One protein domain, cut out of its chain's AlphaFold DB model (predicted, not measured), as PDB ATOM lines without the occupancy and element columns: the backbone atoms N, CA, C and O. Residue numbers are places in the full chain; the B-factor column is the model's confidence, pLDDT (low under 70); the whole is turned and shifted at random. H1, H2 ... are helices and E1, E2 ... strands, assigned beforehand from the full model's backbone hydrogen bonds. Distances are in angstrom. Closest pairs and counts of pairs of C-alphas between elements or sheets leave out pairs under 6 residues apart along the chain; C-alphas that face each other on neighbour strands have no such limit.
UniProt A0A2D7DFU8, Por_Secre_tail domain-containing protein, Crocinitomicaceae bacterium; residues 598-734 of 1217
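Overview. This is residues 598 to 734 of the 1217 residues of the protein "Por_Secre_tail domain-containing protein" of Crocinitomicaceae bacterium (UniProt A0A2D7DFU8). The chain is wound in stacked turns, a three-sided solenoid whose sides are three parallel sheets: E1 E3 E6 E9 E12, E2 E4 E7 E10 E13 and the shorter E5 E8 E11. The turns E6 E7 E8 and E9 E10 E11 are well formed, while the first ones are looser, with the short helix H1 between E3 and E4. The printed part has 137 residues with one named helix and thirteen named strands, in the order E1 E2 E3 H1 E4 to E13; it is mostly strand, though under half of its residues are in named elements. It is compact, with a radius of gyration of the C-alphas of 13.7 A and spans of 38 by 37 by 28 A.

Arrangement. Start at residues 598 to 599, which pair in parallel with residues 621 to 622 of E2, residues 620 to 622. Then find E1, 608 to 611, the edge strand of the sheet that runs on through E3, 633 to 636, E6, 668 to 671, E9, 697 to 700, and E12, 720 to 723; here N 609 and O 633 are 2.9 A apart, N 634 and O 668 2.8 A, both within hydrogen-bond range. H1, 639 to 642, only grazes this sheet with its residues 640 to 642; it is too short for an O i to N i+4 pair, and its one O i to N i+3 pair is not within range. The next sheet runs E2, E4, 650 to 654, E7, 682 to 686, E10, 705 to 708, and E13, 728 to 731; look at N 621 and O 653, 2.8 A, and N 707 and O 684, 2.9 A. These two sheets form a sandwich, two sheets face to face, with best planes 45 degrees apart. The third sheet is E5, 660 to 663, E8, 691 to 694, and E11, 713 to 717, with N 693 and O 661 at 2.8 A. Round one turn, the closest C-alphas of E6 and E7 are Ile 671 and Ala 682, 5.5 A; those of E7 and E8 are Ile 686 and Leu 692, 6.9 A; E8 and E9 meet only through their link.

Along the chain. Find C-alpha 608 at (19.957, -27.322, -4.312), where E1 begins. E4 runs 14.2 A from C-alpha 650 at (32.222, -15.060, -6.932); E7 spans 13.3 A and E11 12.6 A. E13 ends at C-alpha 731, (32.837, -17.765, -25.931).

Size, cuts and confidence. The C-alphas of Pro 644 and His 734 are farthest apart, 39.2 A. The printed part has no cut and no long link. Look for low confidence, pLDDT under 70, at residues 600 to 606, 623 to 631 and 658 to 659; the mean of the printed part is 86.6.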
ATOM      1  N   LEU A 598      32.881 -29.367  -5.648       85.44
ATOM      2  CA  LEU A 598      31.532 -29.810  -5.349       85.44
ATOM      3  C   LEU A 598      31.177 -31.013  -6.240       85.44
ATOM      4  O   LEU A 598      31.102 -30.889  -7.464       85.44
ATOM      5  N   MET A 599      30.987 -32.171  -5.604       75.12
ATOM      6  CA  MET A 599      30.523 -33.423  -6.210       75.12
ATOM      7  C   MET A 599      28.996 -33.421  -6.338       75.12
ATOM      8  O   MET A 599      28.282 -33.224  -5.354       75.12
ATOM      9  N   PHE A 600      28.481 -33.686  -7.539       65.38
ATOM     10  CA  PHE A 600      27.044 -33.634  -7.837       65.38
ATOM     11  C   PHE A 600      26.377 -35.013  -7.812       65.38
ATOM     12  O   PHE A 600      25.783 -35.449  -8.794       65.38
ATOM     13  N   GLU A 601      26.426 -35.685  -6.662       56.94
ATOM     14  CA  GLU A 601      25.706 -36.944  -6.436       56.94
ATOM     15  C   GLU A 601      24.728 -36.819  -5.263       56.94
ATOM     16  O   GLU A 601      25.122 -36.573  -4.124       56.94
ATOM     17  N   SER A 602      23.424 -37.009  -5.508       51.62
ATOM     18  CA  SER A 602      22.459 -37.174  -4.417       51.62
ATOM     19  C   SER A 602      21.273 -38.063  -4.788       51.62
ATOM     20  O   SER A 602      20.655 -37.913  -5.836       51.62
ATOM     21  N   ASN A 603      20.854 -38.918  -3.855       52.09
ATOM     22  CA  ASN A 603      19.620 -39.709  -3.963       52.09
ATOM     23  C   ASN A 603      18.352 -38.873  -3.651       52.09
ATOM     24  O   ASN A 603      17.381 -39.390  -3.098       52.09
ATOM     25  N   SER A 604      18.385 -37.561  -3.911       54.53
ATOM     26  CA  SER A 604      17.413 -36.572  -3.433       54.53
ATOM     27  C   SER A 604      16.927 -35.695  -4.585       54.53
ATOM     28  O   SER A 604      17.703 -35.010  -5.249       54.53
ATOM     29  N   THR A 605      15.615 -35.697  -4.820       55.75
ATOM     30  CA  THR A 605      15.013 -35.027  -5.978       55.75
ATOM     31  C   THR A 605      14.870 -33.514  -5.828       55.75
ATOM     32  O   THR A 605      14.602 -32.871  -6.836       55.75
ATOM     33  N   ASP A 606      15.094 -32.941  -4.644       60.12
ATOM     34  CA  ASP A 606      14.918 -31.502  -4.366       60.12
ATOM     35  C   ASP A 606      16.213 -30.818  -3.871       60.12
ATOM     36  O   ASP A 606      16.174 -29.738  -3.285       60.12
ATOM     37  N   SER A 607      17.377 -31.441  -4.094       73.25
ATOM     38  CA  SER A 607      18.684 -30.883  -3.723       73.25
ATOM     39  C   SER A 607      18.996 -29.601  -4.510       73.25
ATOM     40  O   SER A 607      19.082 -29.636  -5.741       73.25
ATOM     41  N   ILE A 608      19.234 -28.494  -3.798       84.12
ATOM     42  CA  ILE A 608      19.957 -27.322  -4.312       84.12
ATOM     43  C   ILE A 608      21.357 -27.368  -3.708       84.12
ATOM     44  O   ILE A 608      21.498 -27.371  -2.485       84.12
ATOM     45  N   PHE A 609      22.380 -27.407  -4.555       87.44
ATOM     46  CA  PHE A 609      23.770 -27.279  -4.133       87.44
ATOM     47  C   PHE A 609      24.238 -25.834  -4.320       87.44
ATOM     48  O   PHE A 609      23.904 -25.205  -5.326       87.44
ATOM     49  N   CYS A 610      25.013 -25.320  -3.367       89.00
ATOM     50  CA  CYS A 610      25.446 -23.925  -3.335       89.00
ATOM     51  C   CYS A 610      26.963 -23.784  -3.419       89.00
ATOM     52  O   CYS A 610      27.695 -24.479  -2.721       89.00
ATOM     53  N   LEU A 611      27.400 -22.807  -4.207       92.75
ATOM     54  CA  LEU A 611      28.769 -22.308  -4.289       92.75
ATOM     55  C   LEU A 611      28.718 -20.796  -4.093       92.75
ATOM     56  O   LEU A 611      27.902 -20.126  -4.725       92.75
ATOM     57  N   GLY A 612      29.531 -20.240  -3.203       92.94
ATOM     58  CA  GLY A 612      29.451 -18.822  -2.864       92.94
ATOM     59  C   GLY A 612      30.226 -18.473  -1.602       92.94
ATOM     60  O   GLY A 612      30.925 -19.304  -1.027       92.94
ATOM     61  N   TRP A 613      30.059 -17.239  -1.132       91.69
ATOM     62  CA  TRP A 613      30.835 -16.682  -0.018       91.69
ATOM     63  C   TRP A 613      30.600 -17.345   1.358       91.69
ATOM     64  O   TRP A 613      31.315 -17.026   2.304       91.69
ATOM     65  N   GLN A 614      29.675 -18.308   1.479       88.88
ATOM     66  CA  GLN A 614      29.596 -19.209   2.643       88.88
ATOM     67  C   GLN A 614      30.738 -20.245   2.697       88.88
ATOM     68  O   GLN A 614      31.081 -20.692   3.790       88.88
ATOM     69  N   ASN A 615      31.339 -20.607   1.557       89.44
ATOM     70  CA  ASN A 615      32.546 -21.437   1.474       89.44
ATOM     71  C   ASN A 615      33.467 -20.912   0.347       89.44
ATOM     72  O   ASN A 615      33.472 -21.462  -0.756       89.44
ATOM     73  N   PRO A 616      34.216 -19.815   0.578       90.50
ATOM     74  CA  PRO A 616      34.891 -19.066  -0.486       90.50
ATOM     75  C   PRO A 616      36.051 -19.813  -1.161       90.50
ATOM     76  O   PRO A 616      36.461 -19.425  -2.253       90.50
ATOM     77  N   THR A 617      36.578 -20.875  -0.548       91.81
ATOM     78  CA  THR A 617      37.630 -21.736  -1.115       91.81
ATOM     79  C   THR A 617      37.082 -22.814  -2.054       91.81
ATOM     80  O   THR A 617      37.834 -23.353  -2.865       91.81
ATOM     81  N   GLN A 618      35.782 -23.126  -2.004       91.69
ATOM     82  CA  GLN A 618      35.163 -24.106  -2.898       91.69
ATOM     83  C   GLN A 618      34.747 -23.452  -4.216       91.69
ATOM     84  O   GLN A 618      33.604 -23.044  -4.403       91.69
ATOM     85  N   GLN A 619      35.703 -23.353  -5.138       91.38
ATOM     86  CA  GLN A 619      35.526 -22.672  -6.426       91.38
ATOM     87  C   GLN A 619      35.399 -23.638  -7.618       91.38
ATOM     88  O   GLN A 619      35.296 -23.194  -8.757       91.38
ATOM     89  N   MET A 620      35.357 -24.957  -7.399       90.62
ATOM     90  CA  MET A 620      35.311 -25.950  -8.482       90.62
ATOM     91  C   MET A 620      34.054 -26.829  -8.458       90.62
ATOM     92  O   MET A 620      33.553 -27.205  -7.400       90.62
ATOM     93  N   ILE A 621      33.589 -27.198  -9.650       87.50
ATOM     94  CA  ILE A 621      32.472 -28.109  -9.927       87.50
ATOM     95  C   ILE A 621      33.016 -29.354 -10.629       87.50
ATOM     96  O   ILE A 621      33.709 -29.226 -11.637       87.50
ATOM     97  N   THR A 622      32.683 -30.555 -10.153       82.19
ATOM     98  CA  THR A 622      33.126 -31.815 -10.777       82.19
ATOM     99  C   THR A 622      31.941 -32.710 -11.154       82.19
ATOM    100  O   THR A 622      30.949 -32.793 -10.428       82.19
ATOM    101  N   GLY A 623      32.006 -33.334 -12.331       67.50
ATOM    102  CA  GLY A 623      30.907 -34.118 -12.892       67.50
ATOM    103  C   GLY A 623      30.816 -35.544 -12.346       67.50
ATOM    104  O   GLY A 623      31.830 -36.223 -12.196       67.50
ATOM    105  N   ALA A 624      29.589 -36.012 -12.111       54.56
ATOM    106  CA  ALA A 624      29.281 -37.422 -11.870       54.56
ATOM    107  C   ALA A 624      29.049 -38.182 -13.193       54.56
ATOM    108  O   ALA A 624      28.816 -37.581 -14.248       54.56
ATOM    109  N   ALA A 625      29.072 -39.516 -13.140       49.72
ATOM    110  CA  ALA A 625      28.810 -40.370 -14.302       49.72
ATOM    111  C   ALA A 625      27.393 -40.144 -14.894       49.72
ATOM    112  O   ALA A 625      26.465 -39.812 -14.154       49.72
ATOM    113  N   PRO A 626      27.167 -40.378 -16.207       50.16
ATOM    114  CA  PRO A 626      25.908 -40.058 -16.907       50.16
ATOM    115  C   PRO A 626      24.700 -40.969 -16.570       50.16
ATOM    116  O   PRO A 626      23.817 -41.195 -17.400       50.16
ATOM    117  N   THR A 627      24.621 -41.506 -15.351       51.34
ATOM    118  CA  THR A 627      23.432 -42.185 -14.816       51.34
ATOM    119  C   THR A 627      22.371 -41.149 -14.434       51.34
ATOM    120  O   THR A 627      22.415 -40.561 -13.357       51.34
ATOM    121  N   ALA A 628      21.425 -40.914 -15.345       45.50
ATOM    122  CA  ALA A 628      20.577 -39.719 -15.428       45.50
ATOM    123  C   ALA A 628      19.472 -39.529 -14.349       45.50
ATOM    124  O   ALA A 628      18.407 -39.005 -14.665       45.50
ATOM    125  N   GLU A 629      19.693 -39.931 -13.090       48.91
ATOM    126  CA  GLU A 629      18.675 -39.872 -12.019       48.91
ATOM    127  C   GLU A 629      19.120 -39.154 -10.715       48.91
ATOM    128  O   GLU A 629      18.285 -38.954  -9.833       48.91
ATOM    129  N   SER A 630      20.389 -38.736 -10.568       51.66
ATOM    130  CA  SER A 630      20.986 -38.344  -9.266       51.66
ATOM    131  C   SER A 630      21.435 -36.876  -9.092       51.66
ATOM    132  O   SER A 630      21.926 -36.511  -8.019       51.66
ATOM    133  N   THR A 631      21.276 -36.003 -10.093       61.31
ATOM    134  CA  THR A 631      21.728 -34.596 -10.016       61.31
ATOM    135  C   THR A 631      20.617 -33.618  -9.604       61.31
ATOM    136  O   THR A 631      19.436 -33.779  -9.934       61.31
ATOM    137  N   GLY A 632      21.000 -32.593  -8.835       73.31
ATOM    138  CA  GLY A 632      20.128 -31.530  -8.312       73.31
ATOM    139  C   GLY A 632      20.187 -30.232  -9.124       73.31
ATOM    140  O   GLY A 632      20.693 -30.209 -10.245       73.31
ATOM    141  N   SER A 633      19.671 -29.144  -8.552       87.06
ATOM    142  CA  SER A 633      19.903 -27.782  -9.061       87.06
ATOM    143  C   SER A 633      21.154 -27.169  -8.424       87.06
ATOM    144  O   SER A 633      21.566 -27.565  -7.335       87.06
ATOM    145  N   ILE A 634      21.761 -26.203  -9.110       90.38
ATOM    146  CA  ILE A 634      23.053 -25.599  -8.765       90.38
ATOM    147  C   ILE A 634      22.878 -24.084  -8.658       90.38
ATOM    148  O   ILE A 634      22.347 -23.463  -9.579       90.38
ATOM    149  N   GLU A 635      23.361 -23.481  -7.580       93.44
ATOM    150  CA  GLU A 635      23.444 -22.031  -7.420       93.44
ATOM    151  C   GLU A 635      24.901 -21.601  -7.198       93.44
ATOM    152  O   GLU A 635      25.626 -22.202  -6.407       93.44
ATOM    153  N   ILE A 636      25.338 -20.575  -7.934       95.44
ATOM    154  CA  ILE A 636      26.718 -20.082  -7.972       95.44
ATOM    155  C   ILE A 636      26.696 -18.575  -7.700       95.44
ATOM    156  O   ILE A 636      26.165 -17.798  -8.496       95.44
ATOM    157  N   GLY A 637      27.249 -18.169  -6.557       94.31
ATOM    158  CA  GLY A 637      27.353 -16.789  -6.081       94.31
ATOM    159  C   GLY A 637      26.025 -16.041  -5.943       94.31
ATOM    160  O   GLY A 637      26.013 -14.816  -6.063       94.31
ATOM    161  N   THR A 638      24.915 -16.746  -5.712       94.56
ATOM    162  CA  THR A 638      23.586 -16.157  -5.469       94.56
ATOM    163  C   THR A 638      23.462 -15.603  -4.047       94.56
ATOM    164  O   THR A 638      24.254 -15.936  -3.160       94.56
ATOM    165  N   GLY A 639      22.419 -14.813  -3.778       91.25
ATOM    166  CA  GLY A 639      22.117 -14.343  -2.421       91.25
ATOM    167  C   GLY A 639      21.849 -15.483  -1.427       91.25
ATOM    168  O   GLY A 639      22.070 -15.321  -0.226       91.25
ATOM    169  N   PHE A 640      21.437 -16.658  -1.916       89.44
ATOM    170  CA  PHE A 640      21.267 -17.869  -1.111       89.44
ATOM    171  C   PHE A 640      22.616 -18.496  -0.718       89.44
ATOM    172  O   PHE A 640      22.797 -18.832   0.452       89.44
ATOM    173  N   CYS A 641      23.586 -18.570  -1.639       91.62
ATOM    174  CA  CYS A 641      24.915 -19.148  -1.378       91.62
ATOM    175  C   CYS A 641      25.907 -18.191  -0.704       91.62
ATOM    176  O   CYS A 641      26.879 -18.630  -0.092       91.62
ATOM    177  N   ASN A 642      25.679 -16.882  -0.804       91.56
ATOM    178  CA  ASN A 642      26.504 -15.875  -0.137       91.56
ATOM    179  C   ASN A 642      25.933 -15.496   1.238       91.56
ATOM    180  O   ASN A 642      26.675 -15.228   2.176       91.56
ATOM    181  N   GLY A 643      24.605 -15.520   1.391       86.50
ATOM    182  CA  GLY A 643      23.924 -14.984   2.569       86.50
ATOM    183  C   GLY A 643      23.740 -13.456   2.512       86.50
ATOM    184  O   GLY A 643      24.043 -12.813   1.505       86.50
ATOM    185  N   PRO A 644      23.203 -12.840   3.580       81.25
ATOM    186  CA  PRO A 644      22.778 -11.441   3.559       81.25
ATOM    187  C   PRO A 644      23.964 -10.460   3.566       81.25
ATOM    188  O   PRO A 644      24.614 -10.275   4.593       81.25
ATOM    189  N   GLY A 645      24.189  -9.776   2.444       82.44
ATOM    190  CA  GLY A 645      25.217  -8.743   2.293       82.44
ATOM    191  C   GLY A 645      25.295  -8.192   0.867       82.44
ATOM    192  O   GLY A 645      24.565  -8.637  -0.017       82.44
ATOM    193  N   GLU A 646      26.196  -7.233   0.652       84.12
ATOM    194  CA  GLU A 646      26.781  -6.966  -0.669       84.12
ATOM    195  C   GLU A 646      28.091  -7.758  -0.754       84.12
ATOM    196  O   GLU A 646      28.846  -7.800   0.221       84.12
ATOM    197  N   TRP A 647      28.353  -8.401  -1.893       88.44
ATOM    198  CA  TRP A 647      29.423  -9.391  -2.036       88.44
ATOM    199  C   TRP A 647      30.271  -9.135  -3.290       88.44
ATOM    200  O   TRP A 647      29.731  -8.667  -4.295       88.44
ATOM    201  N   PRO A 648      31.580  -9.459  -3.282       91.31
ATOM    202  CA  PRO A 648      32.395  -9.428  -4.494       91.31
ATOM    203  C   PRO A 648      31.922 -10.467  -5.521       91.31
ATOM    204  O   PRO A 648      31.187 -11.402  -5.193       91.31
ATOM    205  N   LEU A 649      32.392 -10.333  -6.767       93.00
ATOM    206  CA  LEU A 649      32.191 -11.342  -7.809       93.00
ATOM    207  C   LEU A 649      32.710 -12.697  -7.318       93.00
ATOM    208  O   LEU A 649      33.896 -12.831  -7.029       93.00
ATOM    209  N   PHE A 650      31.824 -13.688  -7.232       94.88
ATOM    210  CA  PHE A 650      32.222 -15.060  -6.932       94.88
ATOM    211  C   PHE A 650      32.609 -15.779  -8.229       94.88
ATOM    212  O   PHE A 650      31.829 -15.799  -9.186       94.88
ATOM    213  N   THR A 651      33.808 -16.352  -8.273       94.75
ATOM    214  CA  THR A 651      34.352 -17.084  -9.424       94.75
ATOM    215  C   THR A 651      34.296 -18.586  -9.185       94.75
ATOM    216  O   THR A 651      34.612 -19.057  -8.096       94.75
ATOM    217  N   CYS A 652      33.892 -19.341 -10.204       93.00
ATOM    218  CA  CYS A 652      33.803 -20.795 -10.142       93.00
ATOM    219  C   CYS A 652      34.109 -21.436 -11.503       93.00
ATOM    220  O   CYS A 652      33.819 -20.830 -12.535       93.00
ATOM    221  N   GLU A 653      34.650 -22.655 -11.531       92.81
ATOM    222  CA  GLU A 653      34.984 -23.355 -12.775       92.81
ATOM    223  C   GLU A 653      34.796 -24.883 -12.755       92.81
ATOM    224  O   GLU A 653      34.529 -25.495 -11.720       92.81
ATOM    225  N   THR A 654      34.906 -25.515 -13.927       90.81
ATOM    226  CA  THR A 654      35.010 -26.979 -14.074       90.81
ATOM    227  C   THR A 654      36.306 -27.518 -13.464       90.81
ATOM    228  O   THR A 654      37.381 -27.023 -13.790       90.81
ATOM    229  N   SER A 655      36.211 -28.604 -12.693       88.50
ATOM    230  CA  SER A 655      37.344 -29.410 -12.220       88.50
ATOM    231  C   SER A 655      38.300 -29.782 -13.367       88.50
ATOM    232  O   SER A 655      37.824 -30.225 -14.418       88.50
ATOM    233  N   PRO A 656      39.633 -29.691 -13.173       83.56
ATOM    234  CA  PRO A 656      40.617 -30.003 -14.214       83.56
ATOM    235  C   PRO A 656      40.637 -31.488 -14.606       83.56
ATOM    236  O   PRO A 656      41.208 -31.842 -15.632       83.56
ATOM    237  N   CYS A 657      40.015 -32.360 -13.807       74.06
ATOM    238  CA  CYS A 657      40.093 -33.810 -13.962       74.06
ATOM    239  C   CYS A 657      38.832 -34.507 -14.478       74.06
ATOM    240  O   CYS A 657      38.922 -35.617 -15.003       74.06
ATOM    241  N   SER A 658      37.661 -33.898 -14.283       66.75
ATOM    242  CA  SER A 658      36.370 -34.474 -14.672       66.75
ATOM    243  C   SER A 658      35.557 -33.398 -15.385       66.75
ATOM    244  O   SER A 658      34.688 -32.760 -14.785       66.75
ATOM    245  N   PRO A 659      35.893 -33.115 -16.657       65.44
ATOM    246  CA  PRO A 659      35.429 -31.910 -17.328       65.44
ATOM    247  C   PRO A 659      33.919 -31.878 -17.588       65.44
ATOM    248  O   PRO A 659      33.394 -30.799 -17.854       65.44
ATOM    249  N   VAL A 660      33.230 -33.027 -17.572       84.50
ATOM    250  CA  VAL A 660      31.869 -33.167 -18.113       84.50
ATOM    251  C   VAL A 660      30.795 -33.030 -17.031       84.50
ATOM    252  O   VAL A 660      30.511 -33.971 -16.295       84.50
ATOM    253  N   ILE A 661      30.146 -31.870 -16.971       86.94
ATOM    254  CA  ILE A 661      29.014 -31.602 -16.074       86.94
ATOM    255  C   ILE A 661      27.704 -31.900 -16.806       86.94
ATOM    256  O   ILE A 661      27.471 -31.351 -17.881       86.94
ATOM    257  N   TYR A 662      26.811 -32.684 -16.201       86.56
ATOM    258  CA  TYR A 662      25.476 -32.973 -16.738       86.56
ATOM    259  C   TYR A 662      24.370 -32.280 -15.925       86.56
ATOM    260  O   TYR A 662      24.116 -32.642 -14.776       86.56
ATOM    261  N   LEU A 663      23.668 -31.322 -16.540       88.56
ATOM    262  CA  LEU A 663      22.471 -30.674 -15.989       88.56
ATOM    263  C   LEU A 663      21.209 -31.228 -16.691       88.56
ATOM    264  O   LEU A 663      20.896 -30.777 -17.798       88.56
ATOM    265  N   PRO A 664      20.481 -32.196 -16.098       86.75
ATOM    266  CA  PRO A 664      19.392 -32.913 -16.767       86.75
ATOM    267  C   PRO A 664      18.093 -32.096 -16.853       86.75
ATOM    268  O   PRO A 664      17.985 -30.999 -16.292       86.75
ATOM    269  N   GLU A 665      17.091 -32.648 -17.546       87.00
ATOM    270  CA  GLU A 665      15.756 -32.055 -17.685       87.00
ATOM    271  C   GLU A 665      15.180 -31.621 -16.322       87.00
ATOM    272  O   GLU A 665      15.326 -32.300 -15.304       87.00
ATOM    273  N   GLY A 666      14.529 -30.457 -16.283       85.44
ATOM    274  CA  GLY A 666      13.907 -29.922 -15.067       85.44
ATOM    275  C   GLY A 666      14.871 -29.345 -14.020       85.44
ATOM    276  O   GLY A 666      14.396 -28.761 -13.046       85.44
ATOM    277  N   ARG A 667      16.197 -29.443 -14.203       88.12
ATOM    278  CA  ARG A 667      17.193 -28.807 -13.322       88.12
ATOM    279  C   ARG A 667      17.612 -27.422 -13.780       88.12
ATOM    280  O   ARG A 667      17.510 -27.069 -14.956       88.12
ATOM    281  N   THR A 668      18.110 -26.642 -12.826       92.25
ATOM    282  CA  THR A 668      18.582 -25.274 -13.042       92.25
ATOM    283  C   THR A 668      19.998 -25.087 -12.517       92.25
ATOM    284  O   THR A 668      20.245 -25.374 -11.350       92.25
ATOM    285  N   MET A 669      20.900 -24.547 -13.337       94.00
ATOM    286  CA  MET A 669      22.152 -23.936 -12.878       94.00
ATOM    287  C   MET A 669      21.958 -22.419 -12.903       94.00
ATOM    288  O   MET A 669      21.626 -21.876 -13.951       94.00
ATOM    289  N   ARG A 670      22.140 -21.729 -11.779       95.56
ATOM    290  CA  ARG A 670      21.944 -20.280 -11.653       95.56
ATOM    291  C   ARG A 670      23.257 -19.603 -11.263       95.56
ATOM    292  O   ARG A 670      23.814 -19.894 -10.210       95.56
ATOM    293  N   ILE A 671      23.732 -18.719 -12.132       97.25
ATOM    294  CA  ILE A 671      24.987 -17.972 -12.019       97.25
ATOM    295  C   ILE A 671      24.613 -16.526 -11.673       97.25
ATOM    296  O   ILE A 671      24.126 -15.791 -12.535       97.25
ATOM    297  N   GLY A 672      24.799 -16.146 -10.407       95.06
ATOM    298  CA  GLY A 672      24.307 -14.890  -9.833       95.06
ATOM    299  C   GLY A 672      22.789 -14.852  -9.617       95.06
ATOM    300  O   GLY A 672      22.059 -15.791  -9.941       95.06
ATOM    301  N   ASP A 673      22.294 -13.765  -9.034       93.00
ATOM    302  CA  ASP A 673      20.867 -13.580  -8.777       93.00
ATOM    303  C   ASP A 673      20.080 -13.249 -10.053       93.00
ATOM    304  O   ASP A 673      20.499 -12.426 -10.863       93.00
ATOM    305  N   SER A 674      18.903 -13.859 -10.217       88.44
ATOM    306  CA  SER A 674      17.925 -13.449 -11.233       88.44
ATOM    307  C   SER A 674      17.394 -12.044 -10.926       88.44
ATOM    308  O   SER A 674      17.336 -11.630  -9.761       88.44
ATOM    309  N   MET A 675      16.962 -11.308 -11.955       83.56
ATOM    310  CA  MET A 675      16.456  -9.943 -11.791       83.56
ATOM    311  C   MET A 675      15.351  -9.848 -10.724       83.56
ATOM    312  O   MET A 675      14.239 -10.342 -10.904       83.56
ATOM    313  N   GLY A 676      15.642  -9.104  -9.653       77.62
ATOM    314  CA  GLY A 676      14.697  -8.791  -8.577       77.62
ATOM    315  C   GLY A 676      14.863  -9.621  -7.303       77.62
ATOM    316  O   GLY A 676      14.318  -9.219  -6.277       77.62
ATOM    317  N   ASP A 677      15.643 -10.705  -7.333       77.56
ATOM    318  CA  ASP A 677      15.890 -11.548  -6.152       77.56
ATOM    319  C   ASP A 677      17.007 -11.004  -5.247       77.56
ATOM    320  O   ASP A 677      17.000 -11.235  -4.037       77.56
ATOM    321  N   GLY A 678      17.966 -10.275  -5.821       77.44
ATOM    322  CA  GLY A 678      19.136  -9.763  -5.115       77.44
ATOM    323  C   GLY A 678      20.033  -8.902  -6.003       77.44
ATOM    324  O   GLY A 678      19.602  -8.398  -7.042       77.44
ATOM    325  N   ALA A 679      21.279  -8.726  -5.566       82.44
ATOM    326  CA  ALA A 679      22.330  -8.005  -6.289       82.44
ATOM    327  C   ALA A 679      23.628  -8.831  -6.414       82.44
ATOM    328  O   ALA A 679      24.661  -8.297  -6.811       82.44
ATOM    329  N   SER A 680      23.592 -10.117  -6.050       90.25
ATOM    330  CA  SER A 680      24.768 -10.987  -6.076       90.25
ATOM    331  C   SER A 680      25.073 -11.420  -7.506       90.25
ATOM    332  O   SER A 680      24.166 -11.798  -8.246       90.25
ATOM    333  N   HIS A 681      26.345 -11.405  -7.891       92.94
ATOM    334  CA  HIS A 681      26.781 -11.745  -9.243       92.94
ATOM    335  C   HIS A 681      27.973 -12.707  -9.229       92.94
ATOM    336  O   HIS A 681      28.839 -12.633  -8.349       92.94
ATOM    337  N   ALA A 682      28.030 -13.587 -10.226       96.88
ATOM    338  CA  ALA A 682      29.038 -14.639 -10.324       96.88
ATOM    339  C   ALA A 682      29.582 -14.820 -11.743       96.88
ATOM    340  O   ALA A 682      28.928 -14.481 -12.731       96.88
ATOM    341  N   GLN A 683      30.762 -15.425 -11.843       97.94
ATOM    342  CA  GLN A 683      31.264 -16.005 -13.082       97.94
ATOM    343  C   GLN A 683      31.363 -17.522 -12.927       97.94
ATOM    344  O   GLN A 683      31.962 -18.003 -11.966       97.94
ATOM    345  N   PHE A 684      30.820 -18.260 -13.896       97.25
ATOM    346  CA  PHE A 684      31.118 -19.677 -14.071       97.25
ATOM    347  C   PHE A 684      31.928 -19.888 -15.355       97.25
ATOM    348  O   PHE A 684      31.510 -19.456 -16.432       97.25
ATOM    349  N   THR A 685      33.079 -20.545 -15.231       96.12
ATOM    350  CA  THR A 685      34.014 -20.832 -16.321       96.12
ATOM    351  C   THR A 685      33.977 -22.317 -16.677       96.12
ATOM    352  O   THR A 685      34.320 -23.178 -15.869       96.12
ATOM    353  N   ILE A 686      33.628 -22.637 -17.921       94.94
ATOM    354  CA  ILE A 686      33.956 -23.935 -18.512       94.94
ATOM    355  C   ILE A 686      35.426 -23.839 -18.939       94.94
ATOM    356  O   ILE A 686      35.731 -23.202 -19.952       94.94
ATOM    357  N   ALA A 687      36.330 -24.379 -18.121       91.19
ATOM    358  CA  ALA A 687      37.778 -24.267 -18.299       91.19
ATOM    359  C   ALA A 687      38.279 -25.120 -19.479       91.19
ATOM    360  O   ALA A 687      37.531 -25.904 -20.062       91.19
ATOM    361  N   ARG A 688      39.558 -24.985 -19.849       86.69
ATOM    362  CA  ARG A 688      40.172 -25.693 -20.990       86.69
ATOM    363  C   ARG A 688      40.012 -27.217 -20.876       86.69
ATOM    364  O   ARG A 688      40.537 -27.825 -19.949       86.69
ATOM    365  N   GLY A 689      39.316 -27.818 -21.846       84.25
ATOM    366  CA  GLY A 689      38.934 -29.241 -21.859       84.25
ATOM    367  C   GLY A 689      37.589 -29.549 -21.181       84.25
ATOM    368  O   GLY A 689      37.016 -30.611 -21.418       84.25
ATOM    369  N   GLY A 690      37.054 -28.604 -20.403       89.31
ATOM    370  CA  GLY A 690      35.734 -28.622 -19.774       89.31
ATOM    371  C   GLY A 690      34.588 -28.829 -20.767       89.31
ATOM    372  O   GLY A 690      34.652 -28.409 -21.923       89.31
ATOM    373  N   THR A 691      33.512 -29.470 -20.313       92.19
ATOM    374  CA  THR A 691      32.277 -29.673 -21.080       92.19
ATOM    375  C   THR A 691      31.051 -29.491 -20.186       92.19
ATOM    376  O   THR A 691      30.844 -30.261 -19.254       92.19
ATOM    377  N   LEU A 692      30.178 -28.527 -20.485       93.62
ATOM    378  CA  LEU A 692      28.861 -28.443 -19.837       93.62
ATOM    379  C   LEU A 692      27.786 -29.016 -20.767       93.62
ATOM    380  O   LEU A 692      27.594 -28.517 -21.873       93.62
ATOM    381  N   VAL A 693      27.066 -30.038 -20.310       93.62
ATOM    382  CA  VAL A 693      25.934 -30.655 -21.011       93.62
ATOM    383  C   VAL A 693      24.634 -30.193 -20.353       93.62
ATOM    384  O   VAL A 693      24.390 -30.437 -19.172       93.62
ATOM    385  N   VAL A 694      23.800 -29.492 -21.118       94.38
ATOM    386  CA  VAL A 694      22.580 -28.822 -20.654       94.38
ATOM    387  C   VAL A 694      21.366 -29.434 -21.337       94.38
ATOM    388  O   VAL A 694      21.127 -29.196 -22.519       94.38
ATOM    389  N   ASN A 695      20.562 -30.147 -20.558       93.00
ATOM    390  CA  ASN A 695      19.200 -30.563 -20.902       93.00
ATOM    391  C   ASN A 695      18.164 -29.771 -20.070       93.00
ATOM    392  O   ASN A 695      17.096 -29.401 -20.550       93.00
ATOM    393  N   GLY A 696      18.544 -29.371 -18.851       93.06
ATOM    394  CA  GLY A 696      17.830 -28.394 -18.030       93.06
ATOM    395  C   GLY A 696      17.976 -26.941 -18.512       93.06
ATOM    396  O   GLY A 696      17.986 -26.633 -19.707       93.06
ATOM    397  N   THR A 697      18.060 -26.005 -17.564       96.00
ATOM    398  CA  THR A 697      18.217 -24.566 -17.844       96.00
ATOM    399  C   THR A 697      19.409 -23.959 -17.106       96.00
ATOM    400  O   THR A 697      19.472 -24.020 -15.883       96.00
ATOM    401  N   VAL A 698      20.311 -23.289 -17.824       97.56
ATOM    402  CA  VAL A 698      21.292 -22.378 -17.212       97.56
ATOM    403  C   VAL A 698      20.701 -20.969 -17.189       97.56
ATOM    404  O   VAL A 698      20.189 -20.497 -18.202       97.56
ATOM    405  N   HIS A 699      20.767 -20.296 -16.047       97.12
ATOM    406  CA  HIS A 699      20.332 -18.920 -15.844       97.12
ATOM    407  C   HIS A 699      21.532 -18.059 -15.449       97.12
ATOM    408  O   HIS A 699      22.200 -18.345 -14.460       97.12
ATOM    409  N   ILE A 700      21.777 -16.982 -16.185       98.00
ATOM    410  CA  ILE A 700      22.857 -16.021 -15.955       98.00
ATOM    411  C   ILE A 700      22.206 -14.696 -15.557       98.00
ATOM    412  O   ILE A 700      21.474 -14.107 -16.353       98.00
ATOM    413  N   GLY A 701      22.412 -14.278 -14.308       96.12
ATOM    414  CA  GLY A 701      21.858 -13.044 -13.749       96.12
ATOM    415  C   GLY A 701      22.530 -11.763 -14.270       96.12
ATOM    416  O   GLY A 701      23.543 -11.832 -14.975       96.12
ATOM    417  N   PRO A 702      22.019 -10.572 -13.903       94.38
ATOM    418  CA  PRO A 702      22.684  -9.304 -14.185       94.38
ATOM    419  C   PRO A 702      24.128  -9.283 -13.672       94.38
ATOM    420  O   PRO A 702      24.437  -9.830 -12.612       94.38
ATOM    421  N   HIS A 703      25.025  -8.672 -14.448       94.56
ATOM    422  CA  HIS A 703      26.475  -8.598 -14.204       94.56
ATOM    423  C   HIS A 703      27.195  -9.952 -14.043       94.56
ATOM    424  O   HIS A 703      28.390  -9.982 -13.757       94.56
ATOM    425  N   SER A 704      26.495 -11.065 -14.265       97.56
ATOM    426  CA  SER A 704      27.025 -12.422 -14.139       97.56
ATOM    427  C   SER A 704      27.408 -12.983 -15.506       97.56
ATOM    428  O   SER A 704      26.891 -12.542 -16.535       97.56
ATOM    429  N   THR A 705      28.342 -13.933 -15.543       98.50
ATOM    430  CA  THR A 705      28.955 -14.392 -16.800       98.50
ATOM    431  C   THR A 705      29.109 -15.907 -16.868       98.50
ATOM    432  O   THR A 705      29.639 -16.528 -15.949       98.50
ATOM    433  N   LEU A 706      28.702 -16.491 -17.998       98.56
ATOM    434  CA  LEU A 706      29.126 -17.824 -18.428       98.56
ATOM    435  C   LEU A 706      30.311 -17.674 -19.389       98.56
ATOM    436  O   LEU A 706      30.142 -17.192 -20.511       98.56
ATOM    437  N   LEU A 707      31.498 -18.079 -18.950       98.19
ATOM    438  CA  LEU A 707      32.726 -18.066 -19.739       98.19
ATOM    439  C   LEU A 707      33.000 -19.472 -20.293       98.19
ATOM    440  O   LEU A 707      32.914 -20.458 -19.566       98.19
ATOM    441  N   ILE A 708      33.324 -19.568 -21.580       97.12
ATOM    442  CA  ILE A 708      33.687 -20.809 -22.273       97.12
ATOM    443  C   ILE A 708      35.105 -20.613 -22.813       97.12
ATOM    444  O   ILE A 708      35.291 -19.875 -23.786       97.12
ATOM    445  N   GLU A 709      36.096 -21.207 -22.146       94.38
ATOM    446  CA  GLU A 709      37.520 -20.997 -22.442       94.38
ATOM    447  C   GLU A 709      38.031 -21.808 -23.644       94.38
ATOM    448  O   GLU A 709      37.315 -22.631 -24.220       94.38
ATOM    449  N   GLU A 710      39.266 -21.534 -24.084       91.00
ATOM    450  CA  GLU A 710      39.830 -22.162 -25.286       91.00
ATOM    451  C   GLU A 710      39.756 -23.702 -25.224       91.00
ATOM    452  O   GLU A 710      40.195 -24.338 -24.266       91.00
ATOM    453  N   GLY A 711      39.189 -24.318 -26.265       89.44
ATOM    454  CA  GLY A 711      39.037 -25.773 -26.361       89.44
ATOM    455  C   GLY A 711      37.956 -26.387 -25.461       89.44
ATOM    456  O   GLY A 711      37.764 -27.600 -25.522       89.44
ATOM    457  N   ALA A 712      37.233 -25.590 -24.668       93.75
ATOM    458  CA  ALA A 712      36.072 -26.040 -23.905       93.75
ATOM    459  C   ALA A 712      34.813 -26.192 -24.785       93.75
ATOM    460  O   ALA A 712      34.689 -25.568 -25.848       93.75
ATOM    461  N   GLU A 713      33.851 -27.001 -24.334       95.62
ATOM    462  CA  GLU A 713      32.585 -27.240 -25.036       95.62
ATOM    463  C   GLU A 713      31.340 -26.967 -24.165       95.62
ATOM    464  O   GLU A 713      31.302 -27.214 -22.962       95.62
ATOM    465  N   LEU A 714      30.271 -26.484 -24.795       97.31
ATOM    466  CA  LEU A 714      28.935 -26.345 -24.212       97.31
ATOM    467  C   LEU A 714      27.935 -27.050 -25.130       97.31
ATOM    468  O   LEU A 714      27.831 -26.703 -26.305       97.31
ATOM    469  N   ILE A 715      27.208 -28.039 -24.619       96.88
ATOM    470  CA  ILE A 715      26.291 -28.885 -25.391       96.88
ATOM    471  C   ILE A 715      24.865 -28.652 -24.895       96.88
ATOM    472  O   ILE A 715      24.560 -28.927 -23.740       96.88
ATOM    473  N   LEU A 716      23.980 -28.158 -25.760       97.19
ATOM    474  CA  LEU A 716      22.556 -27.990 -25.455       97.19
ATOM    475  C   LEU A 716      21.767 -29.201 -25.983       97.19
ATOM    476  O   LEU A 716      21.384 -29.234 -27.154       97.19
ATOM    477  N   GLU A 717      21.547 -30.198 -25.128       94.50
ATOM    478  CA  GLU A 717      20.736 -31.395 -25.398       94.50
ATOM    479  C   GLU A 717      19.259 -31.089 -25.121       94.50
ATOM    480  O   GLU A 717      18.751 -31.345 -24.038       94.50
ATOM    481  N   GLU A 718      18.583 -30.433 -26.065       93.44
ATOM    482  CA  GLU A 718      17.264 -29.790 -25.885       93.44
ATOM    483  C   GLU A 718      17.202 -28.693 -24.797       93.44
ATOM    484  O   GLU A 718      16.156 -28.058 -24.632       93.44
ATOM    485  N   GLY A 719      18.298 -28.431 -24.078       95.38
ATOM    486  CA  GLY A 719      18.361 -27.483 -22.969       95.38
ATOM    487  C   GLY A 719      18.382 -26.007 -23.363       95.38
ATOM    488  O   GLY A 719      18.385 -25.621 -24.537       95.38
ATOM    489  N   THR A 720      18.353 -25.155 -22.337       97.75
ATOM    490  CA  THR A 720      18.114 -23.711 -22.481       97.75
ATOM    491  C   THR A 720      19.130 -22.875 -21.702       97.75
ATOM    492  O   THR A 720      19.354 -23.116 -20.521       97.75
ATOM    493  N   LEU A 721      19.689 -21.839 -22.329       98.19
ATOM    494  CA  LEU A 721      20.373 -20.741 -21.641       98.19
ATOM    495  C   LEU A 721      19.417 -19.546 -21.514       98.19
ATOM    496  O   LEU A 721      18.741 -19.192 -22.481       98.19
ATOM    497  N   ARG A 722      19.394 -18.896 -20.352       97.44
ATOM    498  CA  ARG A 722      18.739 -17.605 -20.097       97.44
ATOM    499  C   ARG A 722      19.786 -16.607 -19.624       97.44
ATOM    500  O   ARG A 722      20.524 -16.906 -18.691       97.44
ATOM    501  N   VAL A 723      19.838 -15.441 -20.255       97.56
ATOM    502  CA  VAL A 723      20.750 -14.342 -19.918       97.56
ATOM    503  C   VAL A 723      19.904 -13.116 -19.612       97.56
ATOM    504  O   VAL A 723      19.260 -12.593 -20.518       97.56
ATOM    505  N   ASP A 724      19.882 -12.688 -18.352       95.75
ATOM    506  CA  ASP A 724      19.213 -11.456 -17.920       95.75
ATOM    507  C   ASP A 724      19.955 -10.197 -18.421       95.75
ATOM    508  O   ASP A 724      21.114 -10.283 -18.843       95.75
ATOM    509  N   PRO A 725      19.337  -8.999 -18.364       94.06
ATOM    510  CA  PRO A 725      20.004  -7.764 -18.768       94.06
ATOM    511  C   PRO A 725      21.274  -7.534 -17.947       94.06
ATOM    512  O   PRO A 725      21.275  -7.733 -16.735       94.06
ATOM    513  N   PHE A 726      22.346  -7.091 -18.605       94.50
ATOM    514  CA  PHE A 726      23.711  -6.991 -18.070       94.50
ATOM    515  C   PHE A 726      24.397  -8.330 -17.746       94.50
ATOM    516  O   PHE A 726      25.562  -8.311 -17.356       94.50
ATOM    517  N   GLY A 727      23.725  -9.476 -17.902       96.81
ATOM    518  CA  GLY A 727      24.362 -10.792 -17.908       96.81
ATOM    519  C   GLY A 727      25.067 -11.070 -19.240       96.81
ATOM    520  O   GLY A 727      24.738 -10.466 -20.271       96.81
ATOM    521  N   SER A 728      26.040 -11.988 -19.248       98.00
ATOM    522  CA  SER A 728      26.776 -12.314 -20.477       98.00
ATOM    523  C   SER A 728      27.136 -13.789 -20.681       98.00
ATOM    524  O   SER A 728      27.311 -14.560 -19.738       98.00
ATOM    525  N   ILE A 729      27.278 -14.165 -21.953       98.44
ATOM    526  CA  ILE A 729      27.975 -15.377 -22.397       98.44
ATOM    527  C   ILE A 729      29.236 -14.918 -23.130       98.44
ATOM    528  O   ILE A 729      29.141 -14.130 -24.072       98.44
ATOM    529  N   VAL A 730      30.403 -15.427 -22.743       97.88
ATOM    530  CA  VAL A 730      31.690 -15.139 -23.393       97.88
ATOM    531  C   VAL A 730      32.271 -16.443 -23.925       97.88
ATOM    532  O   VAL A 730      32.658 -17.315 -23.157       97.88
ATOM    533  N   GLN A 731      32.324 -16.580 -25.248       96.00
ATOM    534  CA  GLN A 731      32.837 -17.765 -25.931       96.00
ATOM    535  C   GLN A 731      34.170 -17.446 -26.623       96.00
ATOM    536  O   GLN A 731      34.176 -16.750 -27.641       96.00
ATOM    537  N   ARG A 732      35.279 -17.978 -26.095       94.88
ATOM    538  CA  ARG A 732      36.655 -17.767 -26.588       94.88
ATOM    539  C   ARG A 732      36.943 -18.417 -27.947       94.88
ATOM    540  O   ARG A 732      36.174 -19.291 -28.364       94.88
ATOM    541  N   PRO A 733      38.057 -18.067 -28.624       92.81
ATOM    542  CA  PRO A 733      38.552 -18.808 -29.784       92.81
ATOM    543  C   PRO A 733      38.625 -20.321 -29.534       92.81
ATOM    544  O   PRO A 733      38.794 -20.772 -28.405       92.81
ATOM    545  N   HIS A 734      38.463 -21.112 -30.598       90.69
ATOM    546  CA  HIS A 734      38.501 -22.590 -30.626       90.69
ATOM    547  C   HIS A 734      37.508 -23.362 -29.725       90.69
ATOM    548  O   HIS A 734      37.252 -24.538 -29.995       90.69
TER     549      HIS A 734